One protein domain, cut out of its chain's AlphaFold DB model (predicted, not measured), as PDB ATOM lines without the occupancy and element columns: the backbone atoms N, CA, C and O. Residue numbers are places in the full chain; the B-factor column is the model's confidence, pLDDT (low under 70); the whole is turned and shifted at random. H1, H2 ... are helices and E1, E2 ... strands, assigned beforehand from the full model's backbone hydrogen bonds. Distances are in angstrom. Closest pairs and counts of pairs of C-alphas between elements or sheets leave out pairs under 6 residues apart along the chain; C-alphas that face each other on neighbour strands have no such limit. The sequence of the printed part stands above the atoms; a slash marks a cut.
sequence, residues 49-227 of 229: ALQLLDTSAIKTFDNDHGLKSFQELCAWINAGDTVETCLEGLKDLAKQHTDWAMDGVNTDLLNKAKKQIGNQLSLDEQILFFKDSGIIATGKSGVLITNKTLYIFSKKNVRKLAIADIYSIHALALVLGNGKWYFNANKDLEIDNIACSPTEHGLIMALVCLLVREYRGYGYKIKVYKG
ATOM      1  N   ALA A  49     -10.198  59.222   5.268       87.31
ATOM      2  CA  ALA A  49      -9.030  58.364   5.157       87.31
ATOM      3  C   ALA A  49      -7.803  58.997   5.821       87.31
ATOM      4  O   ALA A  49      -7.165  58.340   6.632       87.31
ATOM      5  N   LEU A  50      -7.499  60.273   5.560       87.75
ATOM      6  CA  LEU A  50      -6.373  60.979   6.189       87.75
ATOM      7  C   LEU A  50      -6.573  61.210   7.695       87.75
ATOM      8  O   LEU A  50      -5.595  61.287   8.439       87.75
ATOM      9  N   GLN A  51      -7.818  61.238   8.175       89.19
ATOM     10  CA  GLN A  51      -8.110  61.270   9.612       89.19
ATOM     11  C   GLN A  51      -7.768  59.949  10.330       89.19
ATOM     12  O   GLN A  51      -7.534  59.969  11.536       89.19
ATOM     13  N   LEU A  52      -7.724  58.816   9.616       91.88
ATOM     14  CA  LEU A  52      -7.419  57.484  10.171       91.88
ATOM     15  C   LEU A  52      -6.068  56.920   9.731       91.88
ATOM     16  O   LEU A  52      -5.507  56.077  10.425       91.88
ATOM     17  N   LEU A  53      -5.531  57.365   8.602       92.81
ATOM     18  CA  LEU A  53      -4.302  56.858   8.013       92.81
ATOM     19  C   LEU A  53      -3.262  57.977   7.978       92.81
ATOM     20  O   LEU A  53      -3.457  59.012   7.345       92.81
ATOM     21  N   ASP A  54      -2.125  57.749   8.631       91.56
ATOM     22  CA  ASP A  54      -0.937  58.580   8.461       91.56
ATOM     23  C   ASP A  54      -0.144  58.065   7.258       91.56
ATOM     24  O   ASP A  54       0.559  57.056   7.327       91.56
ATOM     25  N   THR A  55      -0.288  58.768   6.139       87.44
ATOM     26  CA  THR A  55       0.324  58.434   4.847       87.44
ATOM     27  C   THR A  55       1.585  59.248   4.570       87.44
ATOM     28  O   THR A  55       2.140  59.163   3.477       87.44
ATOM     29  N   SER A  56       2.085  60.011   5.550       84.25
ATOM     30  CA  SER A  56       3.234  60.916   5.383       84.25
ATOM     31  C   SER A  56       4.518  60.211   4.927       84.25
ATOM     32  O   SER A  56       5.372  60.814   4.275       84.25
ATOM     33  N   ALA A  57       4.650  58.917   5.231       77.75
ATOM     34  CA  ALA A  57       5.774  58.085   4.813       77.75
ATOM     35  C   ALA A  57       5.646  57.546   3.373       77.75
ATOM     36  O   ALA A  57       6.621  57.025   2.821       77.75
ATOM     37  N   ILE A  58       4.476  57.670   2.742       73.69
ATOM     38  CA  ILE A  58       4.226  57.217   1.373       73.69
ATOM     39  C   ILE A  58       4.566  58.351   0.408       73.69
ATOM     40  O   ILE A  58       3.778  59.265   0.186       73.69
ATOM     41  N   LYS A  59       5.750  58.282  -0.202       64.94
ATOM     42  CA  LYS A  59       6.149  59.250  -1.238       64.94
ATOM     43  C   LYS A  59       5.668  58.841  -2.631       64.94
ATOM     44  O   LYS A  59       5.212  59.687  -3.387       64.94
ATOM     45  N   THR A  60       5.761  57.550  -2.952       63.03
ATOM     46  CA  THR A  60       5.325  56.930  -4.214       63.03
ATOM     47  C   THR A  60       5.148  55.421  -4.016       63.03
ATOM     48  O   THR A  60       5.878  54.807  -3.232       63.03
ATOM     49  N   PHE A  61       4.230  54.795  -4.753       60.47
ATOM     50  CA  PHE A  61       4.143  53.334  -4.869       60.47
ATOM     51  C   PHE A  61       4.830  52.871  -6.162       60.47
ATOM     52  O   PHE A  61       4.704  53.537  -7.183       60.47
ATOM     53  N   ASP A  62       5.553  51.746  -6.121       58.03
ATOM     54  CA  ASP A  62       6.352  51.263  -7.271       58.03
ATOM     55  C   ASP A  62       5.553  50.425  -8.282       58.03
ATOM     56  O   ASP A  62       6.060  50.126  -9.358       58.03
ATOM     57  N   ASN A  63       4.325  50.010  -7.953       62.84
ATOM     58  CA  ASN A  63       3.486  49.193  -8.834       62.84
ATOM     59  C   ASN A  63       1.988  49.471  -8.601       62.84
ATOM     60  O   ASN A  63       1.546  49.751  -7.482       62.84
ATOM     61  N   ASP A  64       1.224  49.332  -9.680       66.12
ATOM     62  CA  ASP A  64      -0.192  49.626  -9.840       66.12
ATOM     63  C   ASP A  64      -1.108  48.886  -8.864       66.12
ATOM     64  O   ASP A  64      -2.050  49.490  -8.371       66.12
ATOM     65  N   HIS A  65      -0.896  47.597  -8.573       71.12
ATOM     66  CA  HIS A  65      -1.889  46.835  -7.794       71.12
ATOM     67  C   HIS A  65      -1.919  47.235  -6.314       71.12
ATOM     68  O   HIS A  65      -2.993  47.442  -5.754       71.12
ATOM     69  N   GLY A  66      -0.749  47.353  -5.674       71.81
ATOM     70  CA  GLY A  66      -0.652  47.805  -4.282       71.81
ATOM     71  C   GLY A  66      -1.192  49.227  -4.128       71.81
ATOM     72  O   GLY A  66      -2.015  49.479  -3.249       71.81
ATOM     73  N   LEU A  67      -0.820  50.111  -5.062       77.38
ATOM     74  CA  LEU A  67      -1.352  51.468  -5.150       77.38
ATOM     75  C   LEU A  67      -2.877  51.479  -5.308       77.38
ATOM     76  O   LEU A  67      -3.547  52.149  -4.531       77.38
ATOM     77  N   LYS A  68      -3.425  50.714  -6.260       83.00
ATOM     78  CA  LYS A  68      -4.871  50.624  -6.503       83.00
ATOM     79  C   LYS A  68      -5.594  50.107  -5.268       83.00
ATOM     80  O   LYS A  68      -6.511  50.761  -4.810       83.00
ATOM     81  N   SER A  69      -5.133  49.020  -4.644       84.19
ATOM     82  CA  SER A  69      -5.771  48.512  -3.417       84.19
ATOM     83  C   SER A  69      -5.757  49.532  -2.273       84.19
ATOM     84  O   SER A  69      -6.716  49.625  -1.513       84.19
ATOM     85  N   PHE A  70      -4.700  50.343  -2.174       86.25
ATOM     86  CA  PHE A  70      -4.618  51.423  -1.195       86.25
ATOM     87  C   PHE A  70      -5.549  52.598  -1.537       86.25
ATOM     88  O   PHE A  70      -6.167  53.177  -0.646       86.25
ATOM     89  N   GLN A  71      -5.678  52.944  -2.818       86.19
ATOM     90  CA  GLN A  71      -6.632  53.951  -3.286       86.19
ATOM     91  C   GLN A  71      -8.074  53.506  -3.034       86.19
ATOM     92  O   GLN A  71      -8.863  54.303  -2.541       86.19
ATOM     93  N   GLU A  72      -8.387  52.237  -3.290       90.00
ATOM     94  CA  GLU A  72      -9.693  51.631  -3.021       90.00
ATOM     95  C   GLU A  72      -9.989  51.618  -1.517       90.00
ATOM     96  O   GLU A  72     -11.050  52.077  -1.108       90.00
ATOM     97  N   LEU A  73      -9.027  51.218  -0.670       91.62
ATOM     98  CA  LEU A  73      -9.119  51.375   0.791       91.62
ATOM     99  C   LEU A  73      -9.504  52.811   1.177       91.62
ATOM    100  O   LEU A  73     -10.427  53.031   1.962       91.62
ATOM    101  N   CYS A  74      -8.777  53.796   0.644       90.38
ATOM    102  CA  CYS A  74      -9.053  55.196   0.934       90.38
ATOM    103  C   CYS A  74     -10.433  55.618   0.422       90.38
ATOM    104  O   CYS A  74     -11.089  56.411   1.088       90.38
ATOM    105  N   ALA A  75     -10.872  55.114  -0.734       89.56
ATOM    106  CA  ALA A  75     -12.173  55.423  -1.316       89.56
ATOM    107  C   ALA A  75     -13.317  54.933  -0.421       89.56
ATOM    108  O   ALA A  75     -14.175  55.744  -0.084       89.56
ATOM    109  N   TRP A  76     -13.266  53.680   0.048       90.88
ATOM    110  CA  TRP A  76     -14.224  53.136   1.020       90.88
ATOM    111  C   TRP A  76     -14.275  53.995   2.292       90.88
ATOM    112  O   TRP A  76     -15.326  54.487   2.685       90.88
ATOM    113  N   ILE A  77     -13.126  54.307   2.903       91.00
ATOM    114  CA  ILE A  77     -13.121  55.136   4.123       91.00
ATOM    115  C   ILE A  77     -13.657  56.558   3.852       91.00
ATOM    116  O   ILE A  77     -14.342  57.131   4.698       91.00
ATOM    117  N   ASN A  78     -13.341  57.147   2.695       87.62
ATOM    118  CA  ASN A  78     -13.778  58.496   2.322       87.62
ATOM    119  C   ASN A  78     -15.257  58.584   1.949       87.62
ATOM    120  O   ASN A  78     -15.826  59.663   2.086       87.62
ATOM    121  N   ALA A  79     -15.876  57.486   1.519       84.25
ATOM    122  CA  ALA A  79     -17.314  57.425   1.280       84.25
ATOM    123  C   ALA A  79     -18.137  57.543   2.579       84.25
ATOM    124  O   ALA A  79     -19.354  57.694   2.515       84.25
ATOM    125  N   GLY A  80     -17.483  57.532   3.747       74.81
ATOM    126  CA  GLY A  80     -18.152  57.570   5.046       74.81
ATOM    127  C   GLY A  80     -18.569  56.190   5.539       74.81
ATOM    128  O   GLY A  80     -19.371  56.102   6.464       74.81
ATOM    129  N   ASP A  81     -18.023  55.129   4.941       75.00
ATOM    130  CA  ASP A  81     -18.398  53.764   5.274       75.00
ATOM    131  C   ASP A  81     -18.075  53.393   6.725       75.00
ATOM    132  O   ASP A  81     -17.047  53.782   7.297       75.00
ATOM    133  N   THR A  82     -18.982  52.616   7.310       90.50
ATOM    134  CA  THR A  82     -18.865  52.046   8.652       90.50
ATOM    135  C   THR A  82     -18.428  50.586   8.565       90.50
ATOM    136  O   THR A  82     -18.286  50.013   7.477       90.50
ATOM    137  N   VAL A  83     -18.193  49.950   9.715       94.81
ATOM    138  CA  VAL A  83     -17.959  48.501   9.747       94.81
ATOM    139  C   VAL A  83     -19.152  47.762   9.137       94.81
ATOM    140  O   VAL A  83     -18.949  46.847   8.342       94.81
ATOM    141  N   GLU A  84     -20.382  48.187   9.423       94.25
ATOM    142  CA  GLU A  84     -21.599  47.579   8.885       94.25
ATOM    143  C   GLU A  84     -21.674  47.664   7.357       94.25
ATOM    144  O   GLU A  84     -21.887  46.633   6.718       94.25
ATOM    145  N   THR A  85     -21.443  48.836   6.755       93.25
ATOM    146  CA  THR A  85     -21.523  48.974   5.288       93.25
ATOM    147  C   THR A  85     -20.423  48.176   4.584       93.25
ATOM    148  O   THR A  85     -20.675  47.530   3.562       93.25
ATOM    149  N   CYS A  86     -19.226  48.094   5.179       95.56
ATOM    150  CA  CYS A  86     -18.179  47.201   4.687       95.56
ATOM    151  C   CYS A  86     -18.605  45.724   4.746       95.56
ATOM    152  O   CYS A  86     -18.353  44.963   3.808       95.56
ATOM    153  N   LEU A  87     -19.257  45.298   5.833       96.88
ATOM    154  CA  LEU A  87     -19.740  43.921   5.985       96.88
ATOM    155  C   LEU A  87     -20.870  43.590   5.006       96.88
ATOM    156  O   LEU A  87     -20.913  42.466   4.507       96.88
ATOM    157  N   GLU A  88     -21.750  44.537   4.689       94.56
ATOM    158  CA  GLU A  88     -22.768  44.366   3.646       94.56
ATOM    159  C   GLU A  88     -22.126  44.136   2.273       94.56
ATOM    160  O   GLU A  88     -22.437  43.139   1.612       94.56
ATOM    161  N   GLY A  89     -21.149  44.970   1.896       93.94
ATOM    162  CA  GLY A  89     -20.390  44.798   0.653       93.94
ATOM    163  C   GLY A  89     -19.667  43.446   0.583       93.94
ATOM    164  O   GLY A  89     -19.745  42.737  -0.424       93.94
ATOM    165  N   LEU A  90     -19.022  43.031   1.679       95.19
ATOM    166  CA  LEU A  90     -18.366  41.721   1.763       95.19
ATOM    167  C   LEU A  90     -19.361  40.558   1.693       95.19
ATOM    168  O   LEU A  90     -19.037  39.521   1.114       95.19
ATOM    169  N   LYS A  91     -20.573  40.711   2.237       95.31
ATOM    170  CA  LYS A  91     -21.607  39.669   2.205       95.31
ATOM    171  C   LYS A  91     -22.114  39.419   0.792       95.31
ATOM    172  O   LYS A  91     -22.356  38.265   0.434       95.31
ATOM    173  N   ASP A  92     -22.252  40.463  -0.017       93.44
ATOM    174  CA  ASP A  92     -22.647  40.325  -1.420       93.44
ATOM    175  C   ASP A  92     -21.546  39.705  -2.281       93.44
ATOM    176  O   ASP A  92     -21.843  38.876  -3.147       93.44
ATOM    177  N   LEU A  93     -20.280  40.012  -1.989       93.12
ATOM    178  CA  LEU A  93     -19.130  39.347  -2.602       93.12
ATOM    179  C   LEU A  93     -19.023  37.877  -2.170       93.12
ATOM    180  O   LEU A  93     -18.796  37.002  -3.001       93.12
ATOM    181  N   ALA A  94     -19.264  37.561  -0.896       93.06
ATOM    182  CA  ALA A  94     -19.185  36.192  -0.386       93.06
ATOM    183  C   ALA A  94     -20.229  35.246  -1.011       93.06
ATOM    184  O   ALA A  94     -20.003  34.041  -1.095       93.06
ATOM    185  N   LYS A  95     -21.362  35.769  -1.501       93.50
ATOM    186  CA  LYS A  95     -22.339  34.979  -2.278       93.50
ATOM    187  C   LYS A  95     -21.808  34.573  -3.658       93.50
ATOM    188  O   LYS A  95     -22.322  33.626  -4.246       93.50
ATOM    189  N   GLN A  96     -20.820  35.301  -4.175       92.19
ATOM    190  CA  GLN A  96     -20.226  35.106  -5.501       92.19
ATOM    191  C   GLN A  96     -18.918  34.306  -5.429       92.19
ATOM    192  O   GLN A  96     -18.555  33.633  -6.392       92.19
ATOM    193  N   HIS A  97     -18.247  34.332  -4.274       89.56
ATOM    194  CA  HIS A  97     -16.954  33.694  -4.039       89.56
ATOM    195  C   HIS A  97     -17.068  32.521  -3.062       89.56
ATOM    196  O   HIS A  97     -17.332  32.699  -1.874       89.56
ATOM    197  N   THR A  98     -16.834  31.296  -3.540       90.00
ATOM    198  CA  THR A  98     -16.938  30.073  -2.716       90.00
ATOM    199  C   THR A  98     -15.849  29.946  -1.647       90.00
ATOM    200  O   THR A  98     -15.969  29.139  -0.726       90.00
ATOM    201  N   ASP A  99     -14.767  30.705  -1.790       89.81
ATOM    202  CA  ASP A  99     -13.618  30.789  -0.888       89.81
ATOM    203  C   ASP A  99     -13.791  31.870   0.197       89.81
ATOM    204  O   ASP A  99     -12.916  32.052   1.038       89.81
ATOM    205  N   TRP A 100     -14.919  32.583   0.217       93.19
ATOM    206  CA  TRP A 100     -15.232  33.614   1.210       93.19
ATOM    207  C   TRP A 100     -16.358  33.109   2.099       93.19
ATOM    208  O   TRP A 100     -17.248  32.412   1.629       93.19
ATOM    209  N   ALA A 101     -16.358  33.441   3.382       94.62
ATOM    210  CA  ALA A 101     -17.410  33.005   4.285       94.62
ATOM    211  C   ALA A 101     -17.743  34.056   5.338       94.62
ATOM    212  O   ALA A 101     -16.876  34.760   5.851       94.62
ATOM    213  N   MET A 102     -19.025  34.127   5.671       95.88
ATOM    214  CA  MET A 102     -19.602  35.011   6.680       95.88
ATOM    215  C   MET A 102     -20.762  34.282   7.352       95.88
ATOM    216  O   MET A 102     -21.153  33.194   6.923       95.88
ATOM    217  N   ASP A 103     -21.336  34.854   8.405       92.75
ATOM    218  CA  ASP A 103     -22.529  34.255   8.996       92.75
ATOM    219  C   ASP A 103     -23.666  34.147   7.957       92.75
ATOM    220  O   ASP A 103     -23.988  35.095   7.234       92.75
ATOM    221  N   GLY A 104     -24.223  32.942   7.828       93.75
ATOM    222  CA  GLY A 104     -25.231  32.605   6.818       93.75
ATOM    223  C   GLY A 104     -24.736  32.472   5.366       93.75
ATOM    224  O   GLY A 104     -25.562  32.192   4.497       93.75
ATOM    225  N   VAL A 105     -23.439  32.636   5.070       95.38
ATOM    226  CA  VAL A 105     -22.868  32.487   3.714       95.38
ATOM    227  C   VAL A 105     -21.630  31.590   3.759       95.38
ATOM    228  O   VAL A 105     -20.667  31.882   4.464       95.38
ATOM    229  N   ASN A 106     -21.637  30.490   2.998       93.31
ATOM    230  CA  ASN A 106     -20.556  29.489   2.989       93.31
ATOM    231  C   ASN A 106     -20.201  28.974   4.404       93.31
ATOM    232  O   ASN A 106     -19.037  28.784   4.760       93.31
ATOM    233  N   THR A 107     -21.225  28.706   5.222       93.31
ATOM    234  CA  THR A 107     -21.118  28.343   6.648       93.31
ATOM    235  C   THR A 107     -20.188  27.156   6.920       93.31
ATOM    236  O   THR A 107     -19.482  27.135   7.928       93.31
ATOM    237  N   ASP A 108     -20.124  26.172   6.019       91.19
ATOM    238  CA  ASP A 108     -19.209  25.031   6.151       91.19
ATOM    239  C   ASP A 108     -17.735  25.446   6.101       91.19
ATOM    240  O   ASP A 108     -16.906  24.887   6.828       91.19
ATOM    241  N   LEU A 109     -17.400  26.429   5.263       91.56
ATOM    242  CA  LEU A 109     -16.058  26.994   5.182       91.56
ATOM    243  C   LEU A 109     -15.728  27.770   6.463       91.56
ATOM    244  O   LEU A 109     -14.678  27.535   7.067       91.56
ATOM    245  N   LEU A 110     -16.663  28.598   6.940       92.38
ATOM    246  CA  LEU A 110     -16.510  29.341   8.194       92.38
ATOM    247  C   LEU A 110     -16.296  28.406   9.392       92.38
ATOM    248  O   LEU A 110     -15.393  28.606  10.205       92.38
ATOM    249  N   ASN A 111     -17.071  27.321   9.468       90.75
ATOM    250  CA  ASN A 111     -16.945  26.303  10.509       90.75
ATOM    251  C   ASN A 111     -15.591  25.581  10.457       90.75
ATOM    252  O   ASN A 111     -15.022  25.264  11.505       90.75
ATOM    253  N   LYS A 112     -15.045  25.325   9.261       90.25
ATOM    254  CA  LYS A 112     -13.694  24.759   9.105       90.25
ATOM    255  C   LYS A 112     -12.623  25.722   9.621       90.25
ATOM    256  O   LYS A 112     -11.725  25.268  10.330       90.25
ATOM    257  N   ALA A 113     -12.728  27.015   9.315       90.31
ATOM    258  CA  ALA A 113     -11.816  28.034   9.838       90.31
ATOM    259  C   ALA A 113     -11.911  28.138  11.371       90.31
ATOM    260  O   ALA A 113     -10.897  28.072  12.066       90.31
ATOM    261  N   LYS A 114     -13.136  28.167  11.915       90.88
ATOM    262  CA  LYS A 114     -13.395  28.191  13.363       90.88
ATOM    263  C   LYS A 114     -12.784  26.988  14.089       90.88
ATOM    264  O   LYS A 114     -12.171  27.142  15.141       90.88
ATOM    265  N   LYS A 115     -12.887  25.782  13.520       89.50
ATOM    266  CA  LYS A 115     -12.257  24.575  14.090       89.50
ATOM    267  C   LYS A 115     -10.732  24.669  14.139       89.50
ATOM    268  O   LYS A 115     -10.138  24.159  15.081       89.50
ATOM    269  N   GLN A 116     -10.105  25.303  13.149       88.38
ATOM    270  CA  GLN A 116      -8.647  25.454  13.102       88.38
ATOM    271  C   GLN A 116      -8.116  26.437  14.147       88.38
ATOM    272  O   GLN A 116      -7.032  26.216  14.680       88.38
ATOM    273  N   ILE A 117      -8.876  27.486  14.478       90.31
ATOM    274  CA  ILE A 117      -8.511  28.373  15.591       90.31
ATOM    275  C   ILE A 117      -8.889  27.768  16.953       90.31
ATOM    276  O   ILE A 117      -8.299  28.122  17.964       90.31
ATOM    277  N   GLY A 118      -9.812  26.804  17.015       84.81
ATOM    278  CA  GLY A 118     -10.165  26.101  18.252       84.81
ATOM    279  C   GLY A 118     -10.792  27.030  19.300       84.81
ATOM    280  O   GLY A 118     -11.603  27.891  18.968       84.81
ATOM    281  N   ASN A 119     -10.395  26.892  20.569       85.00
ATOM    282  CA  ASN A 119     -10.930  27.680  21.697       85.00
ATOM    283  C   ASN A 119     -10.257  29.056  21.845       85.00
ATOM    284  O   ASN A 119     -10.057  29.553  22.949       85.00
ATOM    285  N   GLN A 120      -9.819  29.631  20.730       86.81
ATOM    286  CA  GLN A 120      -9.036  30.858  20.712       86.81
ATOM    287  C   GLN A 120      -9.873  32.139  20.718       86.81
ATOM    288  O   GLN A 120      -9.293  33.184  21.001       86.81
ATOM    289  N   LEU A 121     -11.170  32.040  20.402       88.69
ATOM    290  CA  LEU A 121     -12.118  33.155  20.421       88.69
ATOM    291  C   LEU A 121     -12.507  33.499  21.858       88.69
ATOM    292  O   LEU A 121     -12.857  32.596  22.626       88.69
ATOM    293  N   SER A 122     -12.499  34.785  22.213       85.75
ATOM    294  CA  SER A 122     -13.124  35.213  23.471       85.75
ATOM    295  C   SER A 122     -14.652  35.108  23.391       85.75
ATOM    296  O   SER A 122     -15.236  35.054  22.310       85.75
ATOM    297  N   LEU A 123     -15.321  35.063  24.548       85.12
ATOM    298  CA  LEU A 123     -16.782  34.893  24.624       85.12
ATOM    299  C   LEU A 123     -17.569  36.007  23.912       85.12
ATOM    300  O   LEU A 123     -18.685  35.777  23.459       85.12
ATOM    301  N   ASP A 124     -16.988  37.198  23.828       90.75
ATOM    302  CA  ASP A 124     -17.557  38.395  23.209       90.75
ATOM    303  C   ASP A 124     -16.916  38.736  21.850       90.75
ATOM    304  O   ASP A 124     -17.110  39.830  21.313       90.75
ATOM    305  N   GLU A 125     -16.135  37.810  21.292       93.44
ATOM    306  CA  GLU A 125     -15.532  37.941  19.973       93.44
ATOM    307  C   GLU A 125     -16.457  37.351  18.904       93.44
ATOM    308  O   GLU A 125     -16.813  36.170  18.927       93.44
ATOM    309  N   GLN A 126     -16.843  38.190  17.947       94.25
ATOM    310  CA  GLN A 126     -17.731  37.836  16.848       94.25
ATOM    311  C   GLN A 126     -16.924  37.681  15.566       94.25
ATOM    312  O   GLN A 126     -16.175  38.577  15.180       94.25
ATOM    313  N   ILE A 127     -17.089  36.540  14.895       95.88
ATOM    314  CA  ILE A 127     -16.529  36.330  13.562       95.88
ATOM    315  C   ILE A 127     -17.315  37.187  12.573       95.88
ATOM    316  O   ILE A 127     -18.530  37.045  12.478       95.88
ATOM    317  N   LEU A 128     -16.607  38.027  11.825       97.44
ATOM    318  CA  LEU A 128     -17.207  38.940  10.860       97.44
ATOM    319  C   LEU A 128     -17.039  38.424   9.433       97.44
ATOM    320  O   LEU A 128     -17.992  38.396   8.661       97.44
ATOM    321  N   PHE A 129     -15.831  37.977   9.093       96.88
ATOM    322  CA  PHE A 129     -15.481  37.600   7.729       96.88
ATOM    323  C   PHE A 129     -14.345  36.581   7.708       96.88
ATOM    324  O   PHE A 129     -13.406  36.666   8.497       96.88
ATOM    325  N   PHE A 130     -14.402  35.628   6.787       95.00
ATOM    326  CA  PHE A 130     -13.311  34.719   6.478       95.00
ATOM    327  C   PHE A 130     -13.057  34.692   4.985       95.00
ATOM    328  O   PHE A 130     -13.993  34.626   4.193       95.00
ATOM    329  N   LYS A 131     -11.784  34.638   4.610       92.12
ATOM    330  CA  LYS A 131     -11.378  34.404   3.238       92.12
ATOM    331  C   LYS A 131     -10.276  33.357   3.174       92.12
ATOM    332  O   LYS A 131      -9.178  33.560   3.697       92.12
ATOM    333  N   ASP A 132     -10.583  32.238   2.534       88.88
ATOM    334  CA  ASP A 132      -9.651  31.165   2.203       88.88
ATOM    335  C   ASP A 132      -8.866  31.572   0.951       88.88
ATOM    336  O   ASP A 132      -9.430  31.964  -0.059       88.88
ATOM    337  N   SER A 133      -7.540  31.527   1.011       79.44
ATOM    338  CA  SER A 133      -6.670  31.814  -0.143       79.44
ATOM    339  C   SER A 133      -6.305  30.548  -0.919       79.44
ATOM    340  O   SER A 133      -5.534  30.612  -1.876       79.44
ATOM    341  N   GLY A 134      -6.787  29.385  -0.477       71.38
ATOM    342  CA  GLY A 134      -6.436  28.092  -1.038       71.38
ATOM    343  C   GLY A 134      -5.035  27.617  -0.645       71.38
ATOM    344  O   GLY A 134      -4.414  28.088   0.313       71.38
ATOM    345  N   ILE A 135      -4.550  26.615  -1.383       58.47
ATOM    346  CA  ILE A 135      -3.214  26.032  -1.214       58.47
ATOM    347  C   ILE A 135      -2.253  26.782  -2.139       58.47
ATOM    348  O   ILE A 135      -2.231  26.542  -3.343       58.47
ATOM    349  N   ILE A 136      -1.432  27.664  -1.576       55.84
ATOM    350  CA  ILE A 136      -0.253  28.189  -2.274       55.84
ATOM    351  C   ILE A 136       0.896  27.177  -2.158       55.84
ATOM    352  O   ILE A 136       0.842  26.266  -1.330       55.84
ATOM    353  N   ALA A 137       1.968  27.331  -2.945       41.84
ATOM    354  CA  ALA A 137       3.135  26.429  -2.925       41.84
ATOM    355  C   ALA A 137       3.726  26.196  -1.515       41.84
ATOM    356  O   ALA A 137       4.455  25.236  -1.275       41.84
ATOM    357  N   THR A 138       3.408  27.079  -0.569       43.47
ATOM    358  CA  THR A 138       3.862  27.043   0.814       43.47
ATOM    359  C   THR A 138       2.828  26.421   1.778       43.47
ATOM    360  O   THR A 138       3.258  25.928   2.817       43.47
ATOM    361  N   GLY A 139       1.528  26.326   1.461       53.22
ATOM    362  CA  GLY A 139       0.478  25.698   2.291       53.22
ATOM    363  C   GLY A 139      -0.895  26.386   2.185       53.22
ATOM    364  O   GLY A 139      -1.078  27.242   1.327       53.22
ATOM    365  N   LYS A 140      -1.867  26.014   3.040       66.75
ATOM    366  CA  LYS A 140      -3.164  26.720   3.134       66.75
ATOM    367  C   LYS A 140      -2.964  28.130   3.690       66.75
ATOM    368  O   LYS A 140      -2.324  28.260   4.733       66.75
ATOM    369  N   SER A 141      -3.532  29.138   3.043       80.81
ATOM    370  CA  SER A 141      -3.465  30.528   3.501       80.81
ATOM    371  C   SER A 141      -4.857  31.139   3.601       80.81
ATOM    372  O   SER A 141      -5.787  30.657   2.965       80.81
ATOM    373  N   GLY A 142      -5.025  32.171   4.420       89.69
ATOM    374  CA  GLY A 142      -6.319  32.830   4.596       89.69
ATOM    375  C   GLY A 142      -6.316  33.854   5.717       89.69
ATOM    376  O   GLY A 142      -5.381  33.915   6.517       89.69
ATOM    377  N   VAL A 143      -7.383  34.639   5.796       93.19
ATOM    378  CA  VAL A 143      -7.590  35.613   6.869       93.19
ATOM    379  C   VAL A 143      -9.001  35.474   7.424       93.19
ATOM    380  O   VAL A 143      -9.977  35.464   6.679       93.19
ATOM    381  N   LEU A 144      -9.104  35.334   8.743       95.00
ATOM    382  CA  LEU A 144     -10.355  35.416   9.491       95.00
ATOM    383  C   LEU A 144     -10.324  36.700  10.314       95.00
ATOM    384  O   LEU A 144      -9.421  36.903  11.126       95.00
ATOM    385  N   ILE A 145     -11.319  37.544  10.096       97.12
ATOM    386  CA  ILE A 145     -11.495  38.834  10.746       97.12
ATOM    387  C   ILE A 145     -12.632  38.697  11.751       97.12
ATOM    388  O   ILE A 145     -13.740  38.261  11.416       97.12
ATOM    389  N   THR A 146     -12.352  39.075  12.988       97.62
ATOM    390  CA  THR A 146     -13.355  39.258  14.036       97.62
ATOM    391  C   THR A 146     -13.436  40.735  14.408       97.62
ATOM    392  O   THR A 146     -12.616  41.543  13.972       97.62
ATOM    393  N   ASN A 147     -14.378  41.092  15.276       96.56
ATOM    394  CA  ASN A 147     -14.438  42.432  15.858       96.56
ATOM    395  C   ASN A 147     -13.233  42.778  16.766       96.56
ATOM    396  O   ASN A 147     -13.116  43.917  17.208       96.56
ATOM    397  N   LYS A 148     -12.343  41.820  17.078       96.38
ATOM    398  CA  LYS A 148     -11.229  42.014  18.028       96.38
ATOM    399  C   LYS A 148      -9.869  41.539  17.551       96.38
ATOM    400  O   LYS A 148      -8.863  42.036  18.051       96.38
ATOM    401  N   THR A 149      -9.812  40.604  16.612       96.75
ATOM    402  CA  THR A 149      -8.583  39.911  16.228       96.75
ATOM    403  C   THR A 149      -8.596  39.562  14.746       96.75
ATOM    404  O   THR A 149      -9.595  39.106  14.189       96.75
ATOM    405  N   LEU A 150      -7.436  39.702  14.118       96.12
ATOM    406  CA  LEU A 150      -7.118  39.075  12.846       96.12
ATOM    407  C   LEU A 150      -6.442  37.733  13.113       96.12
ATOM    408  O   LEU A 150      -5.408  37.676  13.783       96.12
ATOM    409  N   TYR A 151      -6.998  36.661  12.562       94.56
ATOM    410  CA  TYR A 151      -6.362  35.352  12.524       94.56
ATOM    411  C   TYR A 151      -5.845  35.103  11.111       94.56
ATOM    412  O   TYR A 151      -6.617  34.967  10.161       94.56
ATOM    413  N   ILE A 152      -4.526  35.050  10.978       92.62
ATOM    414  CA  ILE A 152      -3.821  34.903   9.709       92.62
ATOM    415  C   ILE A 152      -3.364  33.451   9.596       92.62
ATOM    416  O   ILE A 152      -2.536  32.971  10.376       92.62
ATOM    417  N   PHE A 153      -3.934  32.742   8.632       89.62
ATOM    418  CA  PHE A 153      -3.640  31.348   8.351       89.62
ATOM    419  C   PHE A 153      -2.448  31.279   7.407       89.62
ATOM    420  O   PHE A 153      -2.467  31.863   6.326       89.62
ATOM    421  N   SER A 154      -1.417  30.541   7.812       84.50
ATOM    422  CA  SER A 154      -0.243  30.266   6.990       84.50
ATOM    423  C   SER A 154       0.221  28.830   7.209       84.50
ATOM    424  O   SER A 154       0.771  28.452   8.251       84.50
ATOM    425  N   LYS A 155       0.003  27.993   6.197       79.00
ATOM    426  CA  LYS A 155       0.292  26.556   6.190       79.00
ATOM    427  C   LYS A 155      -0.477  25.782   7.266       79.00
ATOM    428  O   LYS A 155      -1.611  25.374   7.055       79.00
ATOM    429  N   LYS A 156       0.191  25.512   8.389       78.69
ATOM    430  CA  LYS A 156      -0.302  24.788   9.568       78.69
ATOM    431  C   LYS A 156      -0.406  25.706  10.786       78.69
ATOM    432  O   LYS A 156      -0.834  25.257  11.842       78.69
ATOM    433  N   ASN A 157       0.025  26.957  10.648       85.25
ATOM    434  CA  ASN A 157       0.073  27.924  11.725       85.25
ATOM    435  C   ASN A 157      -1.065  28.924  11.565       85.25
ATOM    436  O   ASN A 157      -1.409  29.324  10.452       85.25
ATOM    437  N   VAL A 158      -1.592  29.360  12.701       90.31
ATOM    438  CA  VAL A 158      -2.488  30.507  12.787       90.31
ATOM    439  C   VAL A 158      -1.773  31.557  13.622       90.31
ATOM    440  O   VAL A 158      -1.439  31.316  14.784       90.31
ATOM    441  N   ARG A 159      -1.483  32.705  13.015       92.75
ATOM    442  CA  ARG A 159      -0.986  33.887  13.718       92.75
ATOM    443  C   ARG A 159      -2.171  34.745  14.130       92.75
ATOM    444  O   ARG A 159      -3.185  34.768  13.439       92.75
ATOM    445  N   LYS A 160      -2.039  35.444  15.252       94.31
ATOM    446  CA  LYS A 160      -3.054  36.368  15.750       94.31
ATOM    447  C   LYS A 160      -2.496  37.773  15.814       94.31
ATOM    448  O   LYS A 160      -1.343  37.951  16.203       94.31
ATOM    449  N   LEU A 161      -3.349  38.741  15.530       96.25
ATOM    450  CA  LEU A 161      -3.095  40.147  15.782       96.25
ATOM    451  C   LEU A 161      -4.372  40.776  16.324       96.25
ATOM    452  O   LEU A 161      -5.377  40.801  15.619       96.25
ATOM    453  N   ALA A 162      -4.354  41.260  17.563       96.56
ATOM    454  CA  ALA A 162      -5.493  42.008  18.078       96.56
ATOM    455  C   ALA A 162      -5.666  43.294  17.257       96.56
ATOM    456  O   ALA A 162      -4.683  43.970  16.959       96.56
ATOM    457  N   ILE A 163      -6.908  43.659  16.940       96.75
ATOM    458  CA  ILE A 163      -7.262  44.936  16.300       96.75
ATOM    459  C   ILE A 163      -6.691  46.100  17.119       96.75
ATOM    460  O   ILE A 163      -6.105  47.029  16.566       96.75
ATOM    461  N   ALA A 164      -6.762  45.989  18.447       94.62
ATOM    462  CA  ALA A 164      -6.145  46.919  19.382       94.62
ATOM    463  C   ALA A 164      -4.658  47.174  19.096       94.62
ATOM    464  O   ALA A 164      -4.195  48.303  19.233       94.62
ATOM    465  N   ASP A 165      -3.918  46.150  18.679       96.25
ATOM    466  CA  ASP A 165      -2.467  46.199  18.525       96.25
ATOM    467  C   ASP A 165      -2.027  46.652  17.128       96.25
ATOM    468  O   ASP A 165      -0.829  46.727  16.865       96.25
ATOM    469  N   ILE A 166      -2.952  46.981  16.223       96.62
ATOM    470  CA  ILE A 166      -2.617  47.478  14.884       96.62
ATOM    471  C   ILE A 166      -2.199  48.952  14.969       96.62
ATOM    472  O   ILE A 166      -3.003  49.839  15.268       96.62
ATOM    473  N   TYR A 167      -0.930  49.230  14.669       94.38
ATOM    474  CA  TYR A 167      -0.381  50.593  14.634       94.38
ATOM    475  C   TYR A 167       0.315  50.946  13.327       94.38
ATOM    476  O   TYR A 167       0.495  52.132  13.031       94.38
ATOM    477  N   SER A 168       0.690  49.950  12.525       93.69
ATOM    478  CA  SER A 168       1.128  50.202  11.163       93.69
ATOM    479  C   SER A 168       0.653  49.162  10.172       93.69
ATOM    480  O   SER A 168       0.451  47.990  10.492       93.69
ATOM    481  N   ILE A 169       0.523  49.620   8.936       92.12
ATOM    482  CA  ILE A 169       0.211  48.819   7.768       92.12
ATOM    483  C   ILE A 169       1.298  49.074   6.732       92.12
ATOM    484  O   ILE A 169       1.692  50.213   6.482       92.12
ATOM    485  N   HIS A 170       1.791  48.002   6.134       87.94
ATOM    486  CA  HIS A 170       2.807  48.046   5.102       87.94
ATOM    487  C   HIS A 170       2.252  47.404   3.839       87.94
ATOM    488  O   HIS A 170       1.991  46.202   3.811       87.94
ATOM    489  N   ALA A 171       2.090  48.208   2.796       79.75
ATOM    490  CA  ALA A 171       1.677  47.735   1.484       79.75
ATOM    491  C   ALA A 171       2.930  47.414   0.657       79.75
ATOM    492  O   ALA A 171       3.662  48.310   0.229       79.75
ATOM    493  N   LEU A 172       3.206  46.126   0.468       72.81
ATOM    494  CA  LEU A 172       4.276  45.613  -0.381       72.81
ATOM    495  C   LEU A 172       3.734  45.382  -1.791       72.81
ATOM    496  O   LEU A 172       2.720  44.711  -1.984       72.81
ATOM    497  N   ALA A 173       4.444  45.891  -2.789       59.09
ATOM    498  CA  ALA A 173       4.118  45.625  -4.177       59.09
ATOM    499  C   ALA A 173       5.113  44.606  -4.744       59.09
ATOM    500  O   ALA A 173       6.313  44.870  -4.794       59.09
ATOM    501  N   LEU A 174       4.634  43.426  -5.149       51.03
ATOM    502  CA  LEU A 174       5.481  42.445  -5.828       51.03
ATOM    503  C   LEU A 174       5.561  42.743  -7.328       51.03
ATOM    504  O   LEU A 174       4.600  43.212  -7.937       51.03
ATOM    505  N   VAL A 175       6.701  42.401  -7.935       45.56
ATOM    506  CA  VAL A 175       6.995  42.571  -9.374       45.56
ATOM    507  C   VAL A 175       5.968  41.859 -10.273       45.56
ATOM    508  O   VAL A 175       5.731  42.280 -11.398       45.56
ATOM    509  N   LEU A 176       5.302  40.818  -9.765       48.88
ATOM    510  CA  LEU A 176       4.318  40.011 -10.498       48.88
ATOM    511  C   LEU A 176       2.864  40.494 -10.336       48.88
ATOM    512  O   LEU A 176       1.934  39.715 -10.516       48.88
ATOM    513  N   GLY A 177       2.649  41.760  -9.968       50.34
ATOM    514  CA  GLY A 177       1.309  42.364  -9.952       50.34
ATOM    515  C   GLY A 177       0.448  42.029  -8.733       50.34
ATOM    516  O   GLY A 177      -0.676  42.507  -8.657       50.34
ATOM    517  N   ASN A 178       0.967  41.272  -7.763       60.50
ATOM    518  CA  ASN A 178       0.252  40.948  -6.531       60.50
ATOM    519  C   ASN A 178       0.605  41.928  -5.399       60.50
ATOM    520  O   ASN A 178       1.780  42.068  -5.042       60.50
ATOM    521  N   GLY A 179      -0.401  42.610  -4.841       66.06
ATOM    522  CA  GLY A 179      -0.249  43.481  -3.670       66.06
ATOM    523  C   GLY A 179      -0.354  42.691  -2.367       66.06
ATOM    524  O   GLY A 179      -1.315  41.958  -2.173       66.06
ATOM    525  N   LYS A 180       0.620  42.829  -1.467       79.25
ATOM    526  CA  LYS A 180       0.617  42.181  -0.146       79.25
ATOM    527  C   LYS A 180       0.544  43.231   0.944       79.25
ATOM    528  O   LYS A 180       1.153  44.291   0.816       79.25
ATOM    529  N   TRP A 181      -0.165  42.926   2.017       86.62
ATOM    530  CA  TRP A 181      -0.304  43.826   3.153       86.62
ATOM    531  C   TRP A 181       0.188  43.108   4.396       86.62
ATOM    532  O   TRP A 181      -0.183  41.967   4.636       86.62
ATOM    533  N   TYR A 182       1.040  43.747   5.187       90.00
ATOM    534  CA  TYR A 182       1.463  43.195   6.470       90.00
ATOM    535  C   TYR A 182       1.418  44.256   7.557       90.00
ATOM    536  O   TYR A 182       1.573  45.453   7.301       90.00
ATOM    537  N   PHE A 183       1.179  43.816   8.785       93.06
ATOM    538  CA  PHE A 183       0.943  44.713   9.911       93.06
ATOM    539  C   PHE A 183       2.178  44.849  10.791       93.06
ATOM    540  O   PHE A 183       2.949  43.902  10.952       93.06
ATOM    541  N   ASN A 184       2.346  46.021  11.407       94.06
ATOM    542  CA  ASN A 184       3.325  46.262  12.471       94.06
ATOM    543  C   ASN A 184       4.769  45.907  12.080       94.06
ATOM    544  O   ASN A 184       5.539  45.391  12.888       94.06
ATOM    545  N   ALA A 185       5.116  46.125  10.809       89.06
ATOM    546  CA  ALA A 185       6.385  45.735  10.204       89.06
ATOM    547  C   ALA A 185       6.746  44.232  10.333       89.06
ATOM    548  O   ALA A 185       7.906  43.859  10.166       89.06
ATOM    549  N   ASN A 186       5.771  43.357  10.605       89.88
ATOM    550  CA  ASN A 186       5.985  41.932  10.820       89.88
ATOM    551  C   ASN A 186       5.484  41.103   9.627       89.88
ATOM    552  O   ASN A 186       4.278  40.965   9.425       89.88
ATOM    553  N   LYS A 187       6.409  40.503   8.864       85.62
ATOM    554  CA  LYS A 187       6.090  39.657   7.696       85.62
ATOM    555  C   LYS A 187       5.326  38.369   8.062       85.62
ATOM    556  O   LYS A 187       4.670  37.798   7.201       85.62
ATOM    557  N   ASP A 188       5.345  37.932   9.323       86.94
ATOM    558  CA  ASP A 188       4.502  36.813   9.778       86.94
ATOM    559  C   ASP A 188       3.016  37.201   9.887       86.94
ATOM    560  O   ASP A 188       2.156  36.325   9.978       86.94
ATOM    561  N   LEU A 189       2.715  38.503   9.898       89.50
ATOM    562  CA  LEU A 189       1.367  39.070   9.908       89.50
ATOM    563  C   LEU A 189       0.983  39.573   8.511       89.50
ATOM    564  O   LEU A 189       0.355  40.618   8.367       89.50
ATOM    565  N   GLU A 190       1.414  38.853   7.480       87.25
ATOM    566  CA  GLU A 190       1.104  39.155   6.088       87.25
ATOM    567  C   GLU A 190      -0.242  38.552   5.672       87.25
ATOM    568  O   GLU A 190      -0.510  37.367   5.871       87.25
ATOM    569  N   ILE A 191      -1.058  39.375   5.025       83.62
ATOM    570  CA  ILE A 191      -2.172  38.974   4.178       83.62
ATOM    571  C   ILE A 191      -1.627  38.978   2.739       83.62
ATOM    572  O   ILE A 191      -1.302  40.034   2.183       83.62
ATOM    573  N   ASP A 192      -1.449  37.783   2.158       69.62
ATOM    574  CA  ASP A 192      -1.055  37.628   0.744       69.62
ATOM    575  C   ASP A 192      -2.129  38.275  -0.159       69.62
ATOM    576  O   ASP A 192      -3.212  38.564   0.321       69.62
ATOM    577  N   ASN A 193      -1.916  38.485  -1.462       63.22
ATOM    578  CA  ASN A 193      -2.883  39.170  -2.348       63.22
ATOM    579  C   ASN A 193      -4.240  38.450  -2.501       63.22
ATOM    580  O   ASN A 193      -5.079  38.851  -3.299       63.22
ATOM    581  N   ILE A 194      -4.443  37.352  -1.775       64.81
ATOM    582  CA  ILE A 194      -5.674  36.585  -1.655       64.81
ATOM    583  C   ILE A 194      -6.425  36.332  -2.973       64.81
ATOM    584  O   ILE A 194      -7.627  36.151  -2.945       64.81
ATOM    585  N   ALA A 195      -5.763  36.320  -4.135       72.50
ATOM    586  CA  ALA A 195      -6.427  36.289  -5.447       72.50
ATOM    587  C   ALA A 195      -7.617  37.278  -5.579       72.50
ATOM    588  O   ALA A 195      -8.565  37.016  -6.315       72.50
ATOM    589  N   CYS A 196      -7.578  38.393  -4.846       77.94
ATOM    590  CA  CYS A 196      -8.585  39.448  -4.874       77.94
ATOM    591  C   CYS A 196      -8.228  40.487  -5.935       77.94
ATOM    592  O   CYS A 196      -7.053  40.793  -6.154       77.94
ATOM    593  N   SER A 197      -9.245  41.100  -6.530       85.69
ATOM    594  CA  SER A 197      -9.078  42.372  -7.229       85.69
ATOM    595  C   SER A 197      -8.626  43.476  -6.254       85.69
ATOM    596  O   SER A 197      -8.855  43.375  -5.043       85.69
ATOM    597  N   PRO A 198      -8.015  44.572  -6.744       84.88
ATOM    598  CA  PRO A 198      -7.652  45.705  -5.897       84.88
ATOM    599  C   PRO A 198      -8.822  46.272  -5.080       84.88
ATOM    600  O   PRO A 198      -8.623  46.594  -3.912       84.88
ATOM    601  N   THR A 199     -10.026  46.347  -5.660       89.38
ATOM    602  CA  THR A 199     -11.245  46.838  -4.991       89.38
ATOM    603  C   THR A 199     -11.656  45.942  -3.830       89.38
ATOM    604  O   THR A 199     -11.891  46.425  -2.727       89.38
ATOM    605  N   GLU A 200     -11.675  44.625  -4.044       90.31
ATOM    606  CA  GLU A 200     -11.981  43.639  -3.002       90.31
ATOM    607  C   GLU A 200     -10.958  43.680  -1.864       90.31
ATOM    608  O   GLU A 200     -11.322  43.675  -0.688       90.31
ATOM    609  N   HIS A 201      -9.668  43.765  -2.201       88.06
ATOM    610  CA  HIS A 201      -8.610  43.867  -1.200       88.06
ATOM    611  C   HIS A 201      -8.712  45.195  -0.424       88.06
ATOM    612  O   HIS A 201      -8.577  45.207   0.799       88.06
ATOM    613  N   GLY A 202      -9.023  46.298  -1.112       90.19
ATOM    614  CA  GLY A 202      -9.269  47.604  -0.501       90.19
ATOM    615  C   GLY A 202     -10.422  47.577   0.503       90.19
ATOM    616  O   GLY A 202     -10.254  48.064   1.618       90.19
ATOM    617  N   LEU A 203     -11.540  46.933   0.157       93.75
ATOM    618  CA  LEU A 203     -12.693  46.752   1.046       93.75
ATOM    619  C   LEU A 203     -12.345  45.926   2.296       93.75
ATOM    620  O   LEU A 203     -12.679  46.318   3.414       93.75
ATOM    621  N   ILE A 204     -11.623  44.809   2.135       93.88
ATOM    622  CA  ILE A 204     -11.161  43.993   3.272       93.88
ATOM    623  C   ILE A 204     -10.277  44.830   4.205       93.88
ATOM    624  O   ILE A 204     -10.446  44.800   5.425       93.88
ATOM    625  N   MET A 205      -9.350  45.612   3.648       93.94
ATOM    626  CA  MET A 205      -8.489  46.483   4.445       93.94
ATOM    627  C   MET A 205      -9.256  47.648   5.081       93.94
ATOM    628  O   MET A 205      -8.887  48.073   6.178       93.94
ATOM    629  N   ALA A 206     -10.319  48.145   4.438       95.62
ATOM    630  CA  ALA A 206     -11.172  49.202   4.977       95.62
ATOM    631  C   ALA A 206     -11.888  48.715   6.231       95.62
ATOM    632  O   ALA A 206     -11.789  49.373   7.266       95.62
ATOM    633  N   LEU A 207     -12.466  47.508   6.183       97.12
ATOM    634  CA  LEU A 207     -13.035  46.844   7.356       97.12
ATOM    635  C   LEU A 207     -12.024  46.790   8.512       97.12
ATOM    636  O   LEU A 207     -12.340  47.200   9.626       97.12
ATOM    637  N   VAL A 208     -10.792  46.333   8.257       97.00
ATOM    638  CA  VAL A 208      -9.753  46.255   9.300       97.00
ATOM    639  C   VAL A 208      -9.448  47.634   9.891       97.00
ATOM    640  O   VAL A 208      -9.387  47.777  11.111       97.00
ATOM    641  N   CYS A 209      -9.267  48.656   9.054       96.75
ATOM    642  CA  CYS A 209      -8.947  50.005   9.524       96.75
ATOM    643  C   CYS A 209     -10.109  50.627  10.316       96.75
ATOM    644  O   CYS A 209      -9.876  51.296  11.325       96.75
ATOM    645  N   LEU A 210     -11.354  50.390   9.899       96.94
ATOM    646  CA  LEU A 210     -12.543  50.877  10.595       96.94
ATOM    647  C   LEU A 210     -12.738  50.179  11.945       96.94
ATOM    648  O   LEU A 210     -13.009  50.865  12.925       96.94
ATOM    649  N   LEU A 211     -12.463  48.875  12.052       97.81
ATOM    650  CA  LEU A 211     -12.429  48.176  13.345       97.81
ATOM    651  C   LEU A 211     -11.381  48.778  14.295       97.81
ATOM    652  O   LEU A 211     -11.630  48.942  15.490       97.81
ATOM    653  N   VAL A 212     -10.207  49.157  13.774       96.69
ATOM    654  CA  VAL A 212      -9.194  49.876  14.569       96.69
ATOM    655  C   VAL A 212      -9.731  51.229  15.031       96.69
ATOM    656  O   VAL A 212      -9.516  51.589  16.189       96.69
ATOM    657  N   ARG A 213     -10.449  51.964  14.172       94.31
ATOM    658  CA  ARG A 213     -11.088  53.238  14.536       94.31
ATOM    659  C   ARG A 213     -12.145  53.052  15.624       94.31
ATOM    660  O   ARG A 213     -12.144  53.825  16.575       94.31
ATOM    661  N   GLU A 214     -13.007  52.045  15.528       93.62
ATOM    662  CA  GLU A 214     -14.016  51.755  16.558       93.62
ATOM    663  C   GLU A 214     -13.376  51.420  17.906       93.62
ATOM    664  O   GLU A 214     -13.845  51.877  18.948       93.62
ATOM    665  N   TYR A 215     -12.265  50.678  17.891       93.00
ATOM    666  CA  TYR A 215     -11.549  50.318  19.110       93.00
ATOM    667  C   TYR A 215     -10.753  51.486  19.716       93.00
ATOM    668  O   TYR A 215     -10.768  51.689  20.930       93.00
ATOM    669  N   ARG A 216     -10.001  52.235  18.896       89.75
ATOM    670  CA  ARG A 216      -9.080  53.299  19.348       89.75
ATOM    671  C   ARG A 216      -9.739  54.676  19.465       89.75
ATOM    672  O   ARG A 216      -9.195  55.536  20.153       89.75
ATOM    673  N   GLY A 217     -10.887  54.876  18.825       85.06
ATOM    674  CA  GLY A 217     -11.576  56.158  18.722       85.06
ATOM    675  C   GLY A 217     -10.999  57.088  17.648       85.06
ATOM    676  O   GLY A 217      -9.953  56.836  17.042       85.06
ATOM    677  N   TYR A 218     -11.700  58.200  17.417       82.81
ATOM    678  CA  TYR A 218     -11.265  59.253  16.496       82.81
ATOM    679  C   TYR A 218      -9.965  59.921  16.970       82.81
ATOM    680  O   TYR A 218      -9.745  60.119  18.165       82.81
ATOM    681  N   GLY A 219      -9.110  60.295  16.016       81.94
ATOM    682  CA  GLY A 219      -7.813  60.937  16.262       81.94
ATOM    683  C   GLY A 219      -6.625  59.972  16.318       81.94
ATOM    684  O   GLY A 219      -5.486  60.410  16.156       81.94
ATOM    685  N   TYR A 220      -6.859  58.665  16.476       88.56
ATOM    686  CA  TYR A 220      -5.814  57.669  16.258       88.56
ATOM    687  C   TYR A 220      -5.537  57.503  14.760       88.56
ATOM    688  O   TYR A 220      -6.462  57.265  13.981       88.56
ATOM    689  N   LYS A 221      -4.260  57.587  14.364       92.88
ATOM    690  CA  LYS A 221      -3.824  57.358  12.983       92.88
ATOM    691  C   LYS A 221      -2.971  56.095  12.874       92.88
ATOM    692  O   LYS A 221      -1.951  55.963  13.550       92.88
ATOM    693  N   ILE A 222      -3.371  55.188  11.987       94.94
ATOM    694  CA  ILE A 222      -2.594  54.013  11.592       94.94
ATOM    695  C   ILE A 222      -1.499  54.483  10.639       94.94
ATOM    696  O   ILE A 222      -1.788  55.110   9.620       94.94
ATOM    697  N   LYS A 223      -0.239  54.172  10.940       94.12
ATOM    698  CA  LYS A 223       0.869  54.551  10.058       94.12
ATOM    699  C   LYS A 223       0.885  53.660   8.830       94.12
ATOM    700  O   LYS A 223       0.950  52.438   8.960       94.12
ATOM    701  N   VAL A 224       0.881  54.260   7.650       90.38
ATOM    702  CA  VAL A 224       0.936  53.520   6.395       90.38
ATOM    703  C   VAL A 224       2.297  53.713   5.755       90.38
ATOM    704  O   VAL A 224       2.759  54.829   5.516       90.38
ATOM    705  N   TYR A 225       2.942  52.592   5.469       85.62
ATOM    706  CA  TYR A 225       4.243  52.546   4.836       85.62
ATOM    707  C   TYR A 225       4.165  51.798   3.518       85.62
ATOM    708  O   TYR A 225       3.394  50.854   3.330       85.62
ATOM    709  N   LYS A 226       5.075  52.166   2.628       77.81
ATOM    710  CA  LYS A 226       5.465  51.301   1.528       77.81
ATOM    711  C   LYS A 226       6.324  50.159   2.076       77.81
ATOM    712  O   LYS A 226       7.303  50.406   2.781       77.81
ATOM    713  N   GLY A 227       5.959  48.919   1.772       66.88
ATOM    714  CA  GLY A 227       6.788  47.754   2.069       66.88
ATOM    715  C   GLY A 227       8.048  47.754   1.201       66.88
ATOM    716  O   GLY A 227       7.976  48.054   0.009       66.88
TER     717      GLY A 227
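Overview. This is residues 49 to 227 of the 229 residues of an uncharacterized protein of Acetivibrio ethanolgignens (UniProt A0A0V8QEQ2). The long helix H5 lies in the angle between two separate sheets, the four-stranded E1 E2 E3 E4 and the smaller E6 E5 E7, with H2 and H3 packed on it. H4 crosses the other face of the four-stranded sheet, while the short H1 sits far from H4, against the end of H2. The printed part has 179 residues, with five named helices and seven named strands in the order H1 H2 H3 H4 E1 E2 E3 E4 E5 E6 H5 E7, of mixed class. The larger sheet is all antiparallel, the smaller mixed. The whole is compact, with a radius of gyration of the C-alphas of 15.1 A and spans of 42 by 37 by 29 A.

Arrangement. H1, residues 49 to 52, touches residues 74 to 78 alone of H2, residues 64 to 78; the closest C-alphas, of Ala 49 and Cys 74, are 5.3 A apart. H2 touches H5, residues 198 to 216, the same way at a steep tilt of 46 degrees, closest at the C-alphas of Leu 73 and Gly 202, 4.0 A. H3, residues 83 to 94, touches residues 203 to 211 alone of H5, opposite ways at a shallow tilt of 30 degrees, closest at the C-alphas of Val 83 and Leu 207, 5.7 A. E1, residues 127 to 136, E2, 139 to 146, E3, 149 to 154, and E4, 157 to 162, form a meander, each strand the antiparallel neighbour of the one before; N 131 and O 143 at 2.9 A, N 144 and O 151 at 2.9 A, and N 152 and O 159 at 2.8 A are within hydrogen-bond range. H4, residues 107 to 117, runs across these strands at 83 degrees to E1 on the local plane, with a height over the sheet of 9.1 A. H5 is on the opposite face, slantwise at 37 degrees to E2 on the local plane, with a height of 10.6 A. E5, residues 168 to 173, and E6, 179 to 183, form a hairpin, with N 170 and O 182 at 2.8 A; E7, residues 222 to 226, is parallel to E5, with N 169 and O 223 at 2.9 A. H2 runs along E5 at 10 degrees on the local plane, and H2 and H5 on one face of this sheet make two layers, helices over strands. In H2, H3, H4 and H5 every O i to N i+4 pair is within hydrogen-bond range; H1 is too short for one.

Along the chain. H1 begins at C-alpha 49, (-9.030, 58.364, 5.157). From first to last C-alpha H2 is 20.3 A, E1 24.1 A, E2 22.7 A and H5 26.4 A long. E7 ends at C-alpha 226, (5.465, 51.301, 1.528).

Size, cuts and confidence. The two farthest C-alphas, of Lys 59 and Asp 108, are 43.2 A apart. The printed part has no cut; the links H1 to H2, H3 to H4 and E6 to H5 are long. Model pLDDT is under 70 at residues 59 to 64, 135 to 140, 173 to 179, 192 to 194 and 227.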